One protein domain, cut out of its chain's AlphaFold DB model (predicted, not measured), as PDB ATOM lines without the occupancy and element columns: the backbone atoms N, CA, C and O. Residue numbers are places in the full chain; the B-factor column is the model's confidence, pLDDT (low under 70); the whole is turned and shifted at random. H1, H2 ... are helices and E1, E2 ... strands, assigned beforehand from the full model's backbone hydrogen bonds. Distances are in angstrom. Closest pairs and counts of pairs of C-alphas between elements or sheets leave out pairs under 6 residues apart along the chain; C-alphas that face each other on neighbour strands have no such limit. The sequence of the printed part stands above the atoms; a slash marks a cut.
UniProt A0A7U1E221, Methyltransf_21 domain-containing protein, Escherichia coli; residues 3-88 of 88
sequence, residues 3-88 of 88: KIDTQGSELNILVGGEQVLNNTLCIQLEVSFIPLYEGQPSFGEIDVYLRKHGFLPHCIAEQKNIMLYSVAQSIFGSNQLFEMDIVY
ATOM      1  N   LYS A   3     -21.678  47.325  -4.604       92.88
ATOM      2  CA  LYS A   3     -21.140  46.882  -5.895       92.88
ATOM      3  C   LYS A   3     -21.048  45.363  -5.876       92.88
ATOM      4  O   LYS A   3     -20.483  44.814  -4.931       92.88
ATOM      5  N   ILE A   4     -21.589  44.709  -6.895       90.19
ATOM      6  CA  ILE A   4     -21.482  43.263  -7.098       90.19
ATOM      7  C   ILE A   4     -20.699  43.055  -8.390       90.19
ATOM      8  O   ILE A   4     -21.132  43.476  -9.455       90.19
ATOM      9  N   ASP A   5     -19.522  42.452  -8.260       83.81
ATOM     10  CA  ASP A   5     -18.571  42.233  -9.351       83.81
ATOM     11  C   ASP A   5     -18.273  40.733  -9.421       83.81
ATOM     12  O   ASP A   5     -17.253  40.230  -8.947       83.81
ATOM     13  N   THR A   6     -19.287  39.991  -9.852       81.94
ATOM     14  CA  THR A   6     -19.264  38.535  -9.970       81.94
ATOM     15  C   THR A   6     -19.958  38.172 -11.257       81.94
ATOM     16  O   THR A   6     -20.991  38.763 -11.525       81.94
ATOM     17  N   GLN A   7     -19.461  37.173 -11.975       74.56
ATOM     18  CA  GLN A   7     -20.075  36.722 -13.215       74.56
ATOM     19  C   GLN A   7     -20.994  35.521 -12.947       74.56
ATOM     20  O   GLN A   7     -20.547  34.471 -12.477       74.56
ATOM     21  N   GLY A   8     -22.289  35.680 -13.207       79.06
ATOM     22  CA  GLY A   8     -23.296  34.614 -13.186       79.06
ATOM     23  C   GLY A   8     -23.782  34.141 -11.815       79.06
ATOM     24  O   GLY A   8     -24.529  33.168 -11.736       79.06
ATOM     25  N   SER A   9     -23.384  34.803 -10.726       84.06
ATOM     26  CA  SER A   9     -23.865  34.532  -9.356       84.06
ATOM     27  C   SER A   9     -24.590  35.722  -8.722       84.06
ATOM     28  O   SER A   9     -24.924  35.687  -7.537       84.06
ATOM     29  N   GLU A  10     -24.860  36.767  -9.497       88.69
ATOM     30  CA  GLU A  10     -25.415  38.043  -9.056       88.69
ATOM     31  C   GLU A  10     -26.769  37.831  -8.380       88.69
ATOM     32  O   GLU A  10     -26.976  38.275  -7.254       88.69
ATOM     33  N   LEU A  11     -27.669  37.072  -9.017       87.88
ATOM     34  CA  LEU A  11     -28.992  36.790  -8.458       87.88
ATOM     35  C   LEU A  11     -28.906  36.016  -7.135       87.88
ATOM     36  O   LEU A  11     -29.623  36.340  -6.195       87.88
ATOM     37  N   ASN A  12     -27.994  35.048  -7.020       88.50
ATOM     38  CA  ASN A  12     -27.803  34.292  -5.779       88.50
ATOM     39  C   ASN A  12     -27.288  35.186  -4.643       88.50
ATOM     40  O   ASN A  12     -27.730  35.051  -3.502       88.50
ATOM     41  N   ILE A  13     -26.384  36.118  -4.951       90.44
ATOM     42  CA  ILE A  13     -25.876  37.106  -3.989       90.44
ATOM     43  C   ILE A  13     -26.994  38.058  -3.563       90.44
ATOM     44  O   ILE A  13     -27.137  38.336  -2.374       90.44
ATOM     45  N   LEU A  14     -27.809  38.525  -4.511       91.56
ATOM     46  CA  LEU A  14     -28.951  39.394  -4.237       91.56
ATOM     47  C   LEU A  14     -29.994  38.699  -3.344       91.56
ATOM     48  O   LEU A  14     -30.456  39.303  -2.378       91.56
ATOM     49  N   VAL A  15     -30.310  37.429  -3.615       91.19
ATOM     50  CA  VAL A  15     -31.226  36.604  -2.802       91.19
ATOM     51  C   VAL A  15     -30.653  36.331  -1.412       91.19
ATOM     52  O   VAL A  15     -31.348  36.471  -0.410       91.19
ATOM     53  N   GLY A  16     -29.368  35.991  -1.307       91.75
ATOM     54  CA  GLY A  16     -28.713  35.798  -0.007       91.75
ATOM     55  C   GLY A  16     -28.525  37.096   0.793       91.75
ATOM     56  O   GLY A  16     -28.303  37.052   2.002       91.75
ATOM     57  N   GLY A  17     -28.605  38.246   0.121       89.50
ATOM     58  CA  GLY A  17     -28.298  39.570   0.652       89.50
ATOM     59  C   GLY A  17     -29.507  40.433   1.008       89.50
ATOM     60  O   GLY A  17     -29.311  41.622   1.252       89.50
ATOM     61  N   GLU A  18     -30.732  39.898   1.061       88.44
ATOM     62  CA  GLU A  18     -31.969  40.685   1.259       88.44
ATOM     63  C   GLU A  18     -31.901  41.696   2.421       88.44
ATOM     64  O   GLU A  18     -32.334  42.841   2.288       88.44
ATOM     65  N   GLN A  19     -31.296  41.321   3.554       89.88
ATOM     66  CA  GLN A  19     -31.137  42.233   4.695       89.88
ATOM     67  C   GLN A  19     -30.274  43.459   4.362       89.88
ATOM     68  O   GLN A  19     -30.550  44.558   4.841       89.88
ATOM     69  N   VAL A  20     -29.242  43.279   3.536       89.81
ATOM     70  CA  VAL A  20     -28.370  44.362   3.064       89.81
ATOM     71  C   VAL A  20     -29.110  45.223   2.041       89.81
ATOM     72  O   VAL A  20     -28.989  46.449   2.086       89.81
ATOM     73  N   LEU A  21     -29.921  44.614   1.167       90.62
ATOM     74  CA  LEU A  21     -30.711  45.331   0.159       90.62
ATOM     75  C   LEU A  21     -31.662  46.354   0.793       90.62
ATOM     76  O   LEU A  21     -31.729  47.485   0.322       90.62
ATOM     77  N   ASN A  22     -32.296  46.011   1.917       89.25
ATOM     78  CA  ASN A  22     -33.224  46.905   2.626       89.25
ATOM     79  C   ASN A  22     -32.602  48.231   3.092       89.25
ATOM     80  O   ASN A  22     -33.326  49.201   3.302       89.25
ATOM     81  N   ASN A  23     -31.280  48.284   3.274       91.62
ATOM     82  CA  ASN A  23     -30.561  49.499   3.670       91.62
ATOM     83  C   ASN A  23     -29.607  49.999   2.571       91.62
ATOM     84  O   ASN A  23     -28.675  50.766   2.833       91.62
ATOM     85  N   THR A  24     -29.803  49.541   1.334       93.88
ATOM     86  CA  THR A  24     -28.967  49.906   0.193       93.88
ATOM     87  C   THR A  24     -29.669  50.957  -0.653       93.88
ATOM     88  O   THR A  24     -30.740  50.726  -1.189       93.88
ATOM     89  N   LEU A  25     -29.035  52.124  -0.800       93.38
ATOM     90  CA  LEU A  25     -29.553  53.212  -1.636       93.38
ATOM     91  C   LEU A  25     -29.437  52.923  -3.140       93.38
ATOM     92  O   LEU A  25     -30.234  53.421  -3.921       93.38
ATOM     93  N   CYS A  26     -28.384  52.210  -3.535       94.12
ATOM     94  CA  CYS A  26     -27.998  52.042  -4.928       94.12
ATOM     95  C   CYS A  26     -27.113  50.802  -5.079       94.12
ATOM     96  O   CYS A  26     -26.267  50.546  -4.203       94.12
ATOM     97  N   ILE A  27     -27.298  50.070  -6.174       95.62
ATOM     98  CA  ILE A  27     -26.587  48.840  -6.513       95.62
ATOM     99  C   ILE A  27     -25.975  48.990  -7.901       95.62
ATOM    100  O   ILE A  27     -26.675  49.283  -8.860       95.62
ATOM    101  N   GLN A  28     -24.675  48.746  -8.022       95.75
ATOM    102  CA  GLN A  28     -24.022  48.583  -9.314       95.75
ATOM    103  C   GLN A  28     -23.674  47.114  -9.518       95.75
ATOM    104  O   GLN A  28     -23.069  46.493  -8.640       95.75
ATOM    105  N   LEU A  29     -24.042  46.577 -10.673       94.25
ATOM    106  CA  LEU A  29     -23.810  45.186 -11.030       94.25
ATOM    107  C   LEU A  29     -23.499  45.051 -12.521       94.25
ATOM    108  O   LEU A  29     -24.020  45.812 -13.340       94.25
ATOM    109  N   GLU A  30     -22.663  44.072 -12.848       92.69
ATOM    110  CA  GLU A  30     -22.490  43.593 -14.216       92.69
ATOM    111  C   GLU A  30     -23.641  42.632 -14.550       92.69
ATOM    112  O   GLU A  30     -24.008  41.783 -13.738       92.69
ATOM    113  N   VAL A  31     -24.269  42.801 -15.711       91.81
ATOM    114  CA  VAL A  31     -25.382  41.958 -16.168       91.81
ATOM    115  C   VAL A  31     -25.167  41.532 -17.609       91.81
ATOM    116  O   VAL A  31     -24.785  42.348 -18.449       91.81
ATOM    117  N   SER A  32     -25.487  40.275 -17.917       89.62
ATOM    118  CA  SER A  32     -25.406  39.735 -19.277       89.62
ATOM    119  C   SER A  32     -26.797  39.623 -19.907       89.62
ATOM    120  O   SER A  32     -27.754  39.154 -19.288       89.62
ATOM    121  N   PHE A  33     -26.933  40.025 -21.168       86.31
ATOM    122  CA  PHE A  33     -28.179  39.868 -21.931       86.31
ATOM    123  C   PHE A  33     -28.409  38.430 -22.383       86.31
ATOM    124  O   PHE A  33     -29.550  37.985 -22.502       86.31
ATOM    125  N   ILE A  34     -27.316  37.724 -22.655       82.50
ATOM    126  CA  ILE A  34     -27.299  36.331 -23.077       82.50
ATOM    127  C   ILE A  34     -26.433  35.581 -22.058       82.50
ATOM    128  O   ILE A  34     -25.284  35.977 -21.866       82.50
ATOM    129  N   PRO A  35     -26.941  34.524 -21.403       78.62
ATOM    130  CA  PRO A  35     -26.132  33.713 -20.495       78.62
ATOM    131  C   PRO A  35     -24.949  33.057 -21.229       78.62
ATOM    132  O   PRO A  35     -25.153  32.420 -22.266       78.62
ATOM    133  N   LEU A  36     -23.724  33.177 -20.700       76.00
ATOM    134  CA  LEU A  36     -22.557  32.408 -21.179       76.00
ATOM    135  C   LEU A  36     -22.490  31.021 -20.557       76.00
ATOM    136  O   LEU A  36     -21.985  30.084 -21.175       76.00
ATOM    137  N   TYR A  37     -22.959  30.918 -19.317       78.69
ATOM    138  CA  TYR A  37     -22.862  29.721 -18.503       78.69
ATOM    139  C   TYR A  37     -24.250  29.185 -18.167       78.69
ATOM    140  O   TYR A  37     -25.224  29.931 -18.046       78.69
ATOM    141  N   GLU A  38     -24.341  27.870 -17.993       76.81
ATOM    142  CA  GLU A  38     -25.566  27.238 -17.518       76.81
ATOM    143  C   GLU A  38     -25.889  27.728 -16.100       76.81
ATOM    144  O   GLU A  38     -25.038  27.705 -15.212       76.81
ATOM    145  N   GLY A  39     -27.120  28.203 -15.898       81.38
ATOM    146  CA  GLY A  39     -27.571  28.747 -14.616       81.38
ATOM    147  C   GLY A  39     -27.195  30.208 -14.353       81.38
ATOM    148  O   GLY A  39     -27.570  30.726 -13.303       81.38
ATOM    149  N   GLN A  40     -26.510  30.890 -15.282       85.44
ATOM    150  CA  GLN A  40     -26.306  32.336 -15.185       85.44
ATOM    151  C   GLN A  40     -27.639  33.076 -15.410       85.44
ATOM    152  O   GLN A  40     -28.284  32.850 -16.440       85.44
ATOM    153  N   PRO A  41     -28.041  33.981 -14.499       89.69
ATOM    154  CA  PRO A  41     -29.227  34.798 -14.689       89.69
ATOM    155  C   PRO A  41     -29.012  35.804 -15.823       89.69
ATOM    156  O   PRO A  41     -27.965  36.440 -15.943       89.69
ATOM    157  N   SER A  42     -30.038  35.982 -16.645       90.88
ATOM    158  CA  SER A  42     -30.086  37.059 -17.629       90.88
ATOM    159  C   SER A  42     -30.356  38.414 -16.965       90.88
ATOM    160  O   SER A  42     -30.951  38.500 -15.887       90.88
ATOM    161  N   PHE A  43     -30.016  39.501 -17.660       92.75
ATOM    162  CA  PHE A  43     -30.400  40.863 -17.279       92.75
ATOM    163  C   PHE A  43     -31.891  40.973 -16.924       92.75
ATOM    164  O   PHE A  43     -32.238  41.626 -15.945       92.75
ATOM    165  N   GLY A  44     -32.771  40.309 -17.683       93.00
ATOM    166  CA  GLY A  44     -34.213  40.352 -17.438       93.00
ATOM    167  C   GLY A  44     -34.618  39.740 -16.094       93.00
ATOM    168  O   GLY A  44     -35.488  40.277 -15.411       93.00
ATOM    169  N   GLU A  45     -33.972  38.651 -15.678       93.69
ATOM    170  CA  GLU A  45     -34.226  38.030 -14.372       93.69
ATOM    171  C   GLU A  45     -33.760  38.930 -13.227       93.69
ATOM    172  O   GLU A  45     -34.472  39.086 -12.231       93.69
ATOM    173  N   ILE A  46     -32.603  39.575 -13.397       94.38
ATOM    174  CA  ILE A  46     -32.072  40.513 -12.409       94.38
ATOM    175  C   ILE A  46     -32.929  41.788 -12.323       94.38
ATOM    176  O   ILE A  46     -33.259  42.212 -11.216       94.38
ATOM    177  N   ASP A  47     -33.362  42.368 -13.451       95.94
ATOM    178  CA  ASP A  47     -34.256  43.542 -13.482       95.94
ATOM    179  C   ASP A  47     -35.573  43.254 -12.750       95.94
ATOM    180  O   ASP A  47     -35.989  44.016 -11.875       95.94
ATOM    181  N   VAL A  48     -36.201  42.106 -13.031       96.00
ATOM    182  CA  VAL A  48     -37.430  41.688 -12.342       96.00
ATOM    183  C   VAL A  48     -37.199  41.545 -10.837       96.00
ATOM    184  O   VAL A  48     -38.055  41.954 -10.047       96.00
ATOM    185  N   TYR A  49     -36.068  40.977 -10.419       95.38
ATOM    186  CA  TYR A  49     -35.741  40.820  -9.004       95.38
ATOM    187  C   TYR A  49     -35.531  42.168  -8.300       95.38
ATOM    188  O   TYR A  49     -36.119  42.410  -7.242       95.38
ATOM    189  N   LEU A  50     -34.735  43.062  -8.884       95.38
ATOM    190  CA  LEU A  50     -34.420  44.366  -8.301       95.38
ATOM    191  C   LEU A  50     -35.659  45.265  -8.217       95.38
ATOM    192  O   LEU A  50     -35.900  45.880  -7.176       95.38
ATOM    193  N   ARG A  51     -36.523  45.250  -9.241       95.75
ATOM    194  CA  ARG A  51     -37.812  45.964  -9.204       95.75
ATOM    195  C   ARG A  51     -38.743  45.453  -8.112       95.75
ATOM    196  O   ARG A  51     -39.424  46.257  -7.478       95.75
ATOM    197  N   LYS A  52     -38.768  44.140  -7.852       94.69
ATOM    198  CA  LYS A  52     -39.533  43.568  -6.724       94.69
ATOM    199  C   LYS A  52     -39.048  44.085  -5.365       94.69
ATOM    200  O   LYS A  52     -39.849  44.152  -4.440       94.69
ATOM    201  N   HIS A  53     -37.782  44.486  -5.270       93.81
ATOM    202  CA  HIS A  53     -37.170  45.071  -4.075       93.81
ATOM    203  C   HIS A  53     -37.195  46.608  -4.063       93.81
ATOM    204  O   HIS A  53     -36.573  47.227  -3.206       93.81
ATOM    205  N   GLY A  54     -37.930  47.239  -4.987       94.44
ATOM    206  CA  GLY A  54     -38.120  48.691  -5.021       94.44
ATOM    207  C   GLY A  54     -37.000  49.479  -5.705       94.44
ATOM    208  O   GLY A  54     -37.059  50.706  -5.715       94.44
ATOM    209  N   PHE A  55     -36.017  48.805  -6.305       96.19
ATOM    210  CA  PHE A  55     -34.967  49.458  -7.083       96.19
ATOM    211  C   PHE A  55     -35.437  49.781  -8.504       96.19
ATOM    212  O   PHE A  55     -36.285  49.090  -9.077       96.19
ATOM    213  N   LEU A  56     -34.861  50.829  -9.092       96.19
ATOM    214  CA  LEU A  56     -35.162  51.274 -10.449       96.19
ATOM    215  C   LEU A  56     -33.853  51.537 -11.193       96.19
ATOM    216  O   LEU A  56     -32.975  52.182 -10.632       96.19
ATOM    217  N   PRO A  57     -33.723  51.115 -12.463       95.94
ATOM    218  CA  PRO A  57     -32.511  51.381 -13.221       95.94
ATOM    219  C   PRO A  57     -32.304  52.894 -13.361       95.94
ATOM    220  O   PRO A  57     -33.185  53.614 -13.837       95.94
ATOM    221  N   HIS A  58     -31.136  53.365 -12.937       95.75
ATOM    222  CA  HIS A  58     -30.766  54.773 -12.930       95.75
ATOM    223  C   HIS A  58     -29.909  55.143 -14.141       95.75
ATOM    224  O   HIS A  58     -30.214  56.107 -14.846       95.75
ATOM    225  N   CYS A  59     -28.844  54.380 -14.402       95.38
ATOM    226  CA  CYS A  59     -27.968  54.603 -15.548       95.38
ATOM    227  C   CYS A  59     -27.165  53.355 -15.934       95.38
ATOM    228  O   CYS A  59     -26.992  52.428 -15.145       95.38
ATOM    229  N   ILE A  60     -26.653  53.363 -17.166       95.19
ATOM    230  CA  ILE A  60     -25.659  52.401 -17.648       95.19
ATOM    231  C   ILE A  60     -24.289  53.033 -17.404       95.19
ATOM    232  O   ILE A  60     -23.984  54.078 -17.979       95.19
ATOM    233  N   ALA A  61     -23.497  52.431 -16.520       93.56
ATOM    234  CA  ALA A  61     -22.153  52.890 -16.191       93.56
ATOM    235  C   ALA A  61     -21.142  52.487 -17.273       93.56
ATOM    236  O   ALA A  61     -20.269  53.279 -17.621       93.56
ATOM    237  N   GLU A  62     -21.293  51.288 -17.838       92.94
ATOM    238  CA  GLU A  62     -20.453  50.795 -18.929       92.94
ATOM    239  C   GLU A  62     -21.252  49.863 -19.845       92.94
ATOM    240  O   GLU A  62     -22.046  49.051 -19.380       92.94
ATOM    241  N   GLN A  63     -21.036  49.969 -21.157       88.75
ATOM    242  CA  GLN A  63     -21.623  49.073 -22.151       88.75
ATOM    243  C   GLN A  63     -20.521  48.227 -22.798       88.75
ATOM    244  O   GLN A  63     -19.629  48.775 -23.450       88.75
ATOM    245  N   LYS A  64     -20.621  46.897 -22.694       86.06
ATOM    246  CA  LYS A  64     -19.653  45.950 -23.261       86.06
ATOM    247  C   LYS A  64     -20.273  45.220 -24.453       86.06
ATOM    248  O   LYS A  64     -21.153  44.366 -24.327       86.06
ATOM    249  N   ASN A  65     -19.801  45.570 -25.646       80.94
ATOM    250  CA  ASN A  65     -20.148  44.863 -26.876       80.94
ATOM    251  C   ASN A  65     -19.039  43.851 -27.173       80.94
ATOM    252  O   ASN A  65     -17.897  44.258 -27.393       80.94
ATOM    253  N   ILE A  66     -19.363  42.559 -27.202       73.00
ATOM    254  CA  ILE A  66     -18.410  41.522 -27.611       73.00
ATOM    255  C   ILE A  66     -18.899  40.788 -28.852       73.00
ATOM    256  O   ILE A  66     -20.092  40.706 -29.155       73.00
ATOM    257  N   MET A  67     -17.933  40.247 -29.587       65.12
ATOM    258  CA  MET A  67     -18.200  39.448 -30.767       65.12
ATOM    259  C   MET A  67     -18.517  38.012 -30.366       65.12
ATOM    260  O   MET A  67     -17.638  37.254 -29.955       65.12
ATOM    261  N   LEU A  68     -19.782  37.622 -30.519       64.19
ATOM    262  CA  LEU A  68     -20.221  36.240 -30.347       64.19
ATOM    263  C   LEU A  68     -19.785  35.419 -31.567       64.19
ATOM    264  O   LEU A  68     -20.490  35.347 -32.570       64.19
ATOM    265  N   TYR A  69     -18.592  34.828 -31.498       55.94
ATOM    266  CA  TYR A  69     -17.988  34.123 -32.636       55.94
ATOM    267  C   TYR A  69     -18.606  32.740 -32.916       55.94
ATOM    268  O   TYR A  69     -18.479  32.246 -34.033       55.94
ATOM    269  N   SER A  70     -19.248  32.089 -31.934       51.84
ATOM    270  CA  SER A  70     -19.588  30.656 -32.043       51.84
ATOM    271  C   SER A  70     -21.014  30.241 -31.674       51.84
ATOM    272  O   SER A  70     -21.370  29.095 -31.935       51.84
ATOM    273  N   VAL A  71     -21.860  31.119 -31.122       50.38
ATOM    274  CA  VAL A  71     -23.212  30.704 -30.672       50.38
ATOM    275  C   VAL A  71     -24.246  30.727 -31.802       50.38
ATOM    276  O   VAL A  71     -25.268  30.051 -31.735       50.38
ATOM    277  N   ALA A  72     -23.962  31.412 -32.904       45.81
ATOM    278  CA  ALA A  72     -24.733  31.255 -34.122       45.81
ATOM    279  C   ALA A  72     -23.843  31.543 -35.325       45.81
ATOM    280  O   ALA A  72     -23.019  32.455 -35.298       45.81
ATOM    281  N   GLN A  73     -24.076  30.831 -36.425       49.09
ATOM    282  CA  GLN A  73     -23.870  31.366 -37.771       49.09
ATOM    283  C   GLN A  73     -24.770  32.615 -37.929       49.09
ATOM    284  O   GLN A  73     -25.834  32.567 -38.540       49.09
ATOM    285  N   SER A  74     -24.418  33.692 -37.224       49.78
ATOM    286  CA  SER A  74     -25.352  34.683 -36.694       49.78
ATOM    287  C   SER A  74     -25.838  35.639 -37.775       49.78
ATOM    288  O   SER A  74     -25.093  36.455 -38.310       49.78
ATOM    289  N   ILE A  75     -27.142  35.577 -38.015       53.22
ATOM    290  CA  ILE A  75     -27.958  36.453 -38.866       53.22
ATOM    291  C   ILE A  75     -27.937  37.920 -38.356       53.22
ATOM    292  O   ILE A  75     -28.395  38.829 -39.041       53.22
ATOM    293  N   PHE A  76     -27.384  38.170 -37.162       52.84
ATOM    294  CA  PHE A  76     -27.475  39.432 -36.420       52.84
ATOM    295  C   PHE A  76     -26.144  40.202 -36.309       52.84
ATOM    296  O   PHE A  76     -26.035  41.139 -35.519       52.84
ATOM    297  N   GLY A  77     -25.134  39.846 -37.106       53.88
ATOM    298  CA  GLY A  77     -23.865  40.576 -37.165       53.88
ATOM    299  C   GLY A  77     -22.929  40.321 -35.976       53.88
ATOM    300  O   GLY A  77     -23.265  39.630 -35.015       53.88
ATOM    301  N   SER A  78     -21.712  40.858 -36.085       58.47
ATOM    302  CA  SER A  78     -20.562  40.526 -35.236       58.47
ATOM    303  C   SER A  78     -20.427  41.343 -33.951       58.47
ATOM    304  O   SER A  78     -19.573  41.015 -33.144       58.47
ATOM    305  N   ASN A  79     -21.222  42.393 -33.738       60.91
ATOM    306  CA  ASN A  79     -21.074  43.293 -32.589       60.91
ATOM    307  C   ASN A  79     -22.397  43.382 -31.833       60.91
ATOM    308  O   ASN A  79     -23.181  44.304 -32.057       60.91
ATOM    309  N   GLN A  80     -22.658  42.399 -30.976       67.44
ATOM    310  CA  GLN A  80     -23.860  42.388 -30.150       67.44
ATOM    311  C   GLN A  80     -23.552  42.930 -28.759       67.44
ATOM    312  O   GLN A  80     -22.460  42.728 -28.221       67.44
ATOM    313  N   LEU A  81     -24.529  43.638 -28.192       66.00
ATOM    314  CA  LEU A  81     -24.497  44.020 -26.791       66.00
ATOM    315  C   LEU A  81     -24.592  42.751 -25.953       66.00
ATOM    316  O   LEU A  81     -25.545  41.985 -26.093       66.00
ATOM    317  N   PHE A  82     -23.585  42.536 -25.119       79.69
ATOM    318  CA  PHE A  82     -23.426  41.285 -24.409       79.69
ATOM    319  C   PHE A  82     -23.579  41.474 -22.907       79.69
ATOM    320  O   PHE A  82     -24.430  40.839 -22.288       79.69
ATOM    321  N   GLU A  83     -22.814  42.414 -22.364       89.25
ATOM    322  CA  GLU A  83     -22.775  42.749 -20.948       89.25
ATOM    323  C   GLU A  83     -22.902  44.261 -20.760       89.25
ATOM    324  O   GLU A  83     -22.570  45.060 -21.645       89.25
ATOM    325  N   MET A  84     -23.390  44.671 -19.597       91.19
ATOM    326  CA  MET A  84     -23.326  46.059 -19.158       91.19
ATOM    327  C   MET A  84     -23.065  46.131 -17.660       91.19
ATOM    328  O   MET A  84     -23.549  45.290 -16.907       91.19
ATOM    329  N   ASP A  85     -22.412  47.203 -17.237       93.12
ATOM    330  CA  ASP A  85     -22.451  47.641 -15.851       93.12
ATOM    331  C   ASP A  85     -23.641  48.587 -15.710       93.12
ATOM    332  O   ASP A  85     -23.671  49.666 -16.314       93.12
ATOM    333  N   ILE A  86     -24.631  48.197 -14.916       95.19
ATOM    334  CA  ILE A  86     -25.844  48.979 -14.676       95.19
ATOM    335  C   ILE A  86     -25.950  49.376 -13.212       95.19
ATOM    336  O   ILE A  86     -25.601  48.618 -12.306       95.19
ATOM    337  N   VAL A  87     -26.442  50.591 -12.999       96.38
ATOM    338  CA  VAL A  87     -26.711  51.162 -11.687       96.38
ATOM    339  C   VAL A  87     -28.218  51.190 -11.469       96.38
ATOM    340  O   VAL A  87     -28.950  51.791 -12.259       96.38
ATOM    341  N   TYR A  88     -28.652  50.547 -10.393       96.06
ATOM    342  CA  TYR A  88     -30.008  50.533  -9.847       96.06
ATOM    343  C   TYR A  88     -30.084  51.307  -8.529       96.06
ATOM    344  O   TYR A  88     -29.030  51.469  -7.867       96.06
TER     345      TYR A  88
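What this domain is: This is residues 3 to 88 of the 88 residues of the protein "Methyltransf_21 domain-containing protein" of Escherichia coli (UniProt A0A7U1E221). A narrow antiparallel sheet, order E1, E3, E2, has H3 over one face in two layers, with H1 beside H3; H2 and the loop 67 to 79 lie toward opposite ends. The printed part has 86 residues, mixed class, with H1, H2, E1, H3, E2, E3 in order. It is only just compact, close to loose: radius of gyration of the C-alphas 13.9 A, spans 45 by 26 by 19 A.

How they stand to each other: H1, residues 10 to 16, touches H3, residues 43 to 52, closest at C-alphas Leu 11 and Ile 46, 6.2 A. H2, residues 18 to 21, is apart from H3. H3 lies over E1, residues 27 to 32, height 10.0 A. E3, residues 80 to 87, pairs with E1 (N 29 to O 86, 3.0 A) and, as a hairpin, with E2, residues 59 to 66 (N 61 to O 85, 2.8 A). E1, H3, E2 make a split strand-helix-strand unit, E3 between its strands, with a right-handed crossover. In H1 and H3 every O i to N i+4 pair is within hydrogen-bond range.

Where its parts are: H1 begins at C-alpha 10 (-25.415, 38.043, -9.056); E3, 20.6 A long, ends at C-alpha 87 (-26.711, 51.162, -11.687).

The domain as a whole: The printed part has no cut; the link E2 to E3 is long; pLDDT is under 70 in residues 67 to 81.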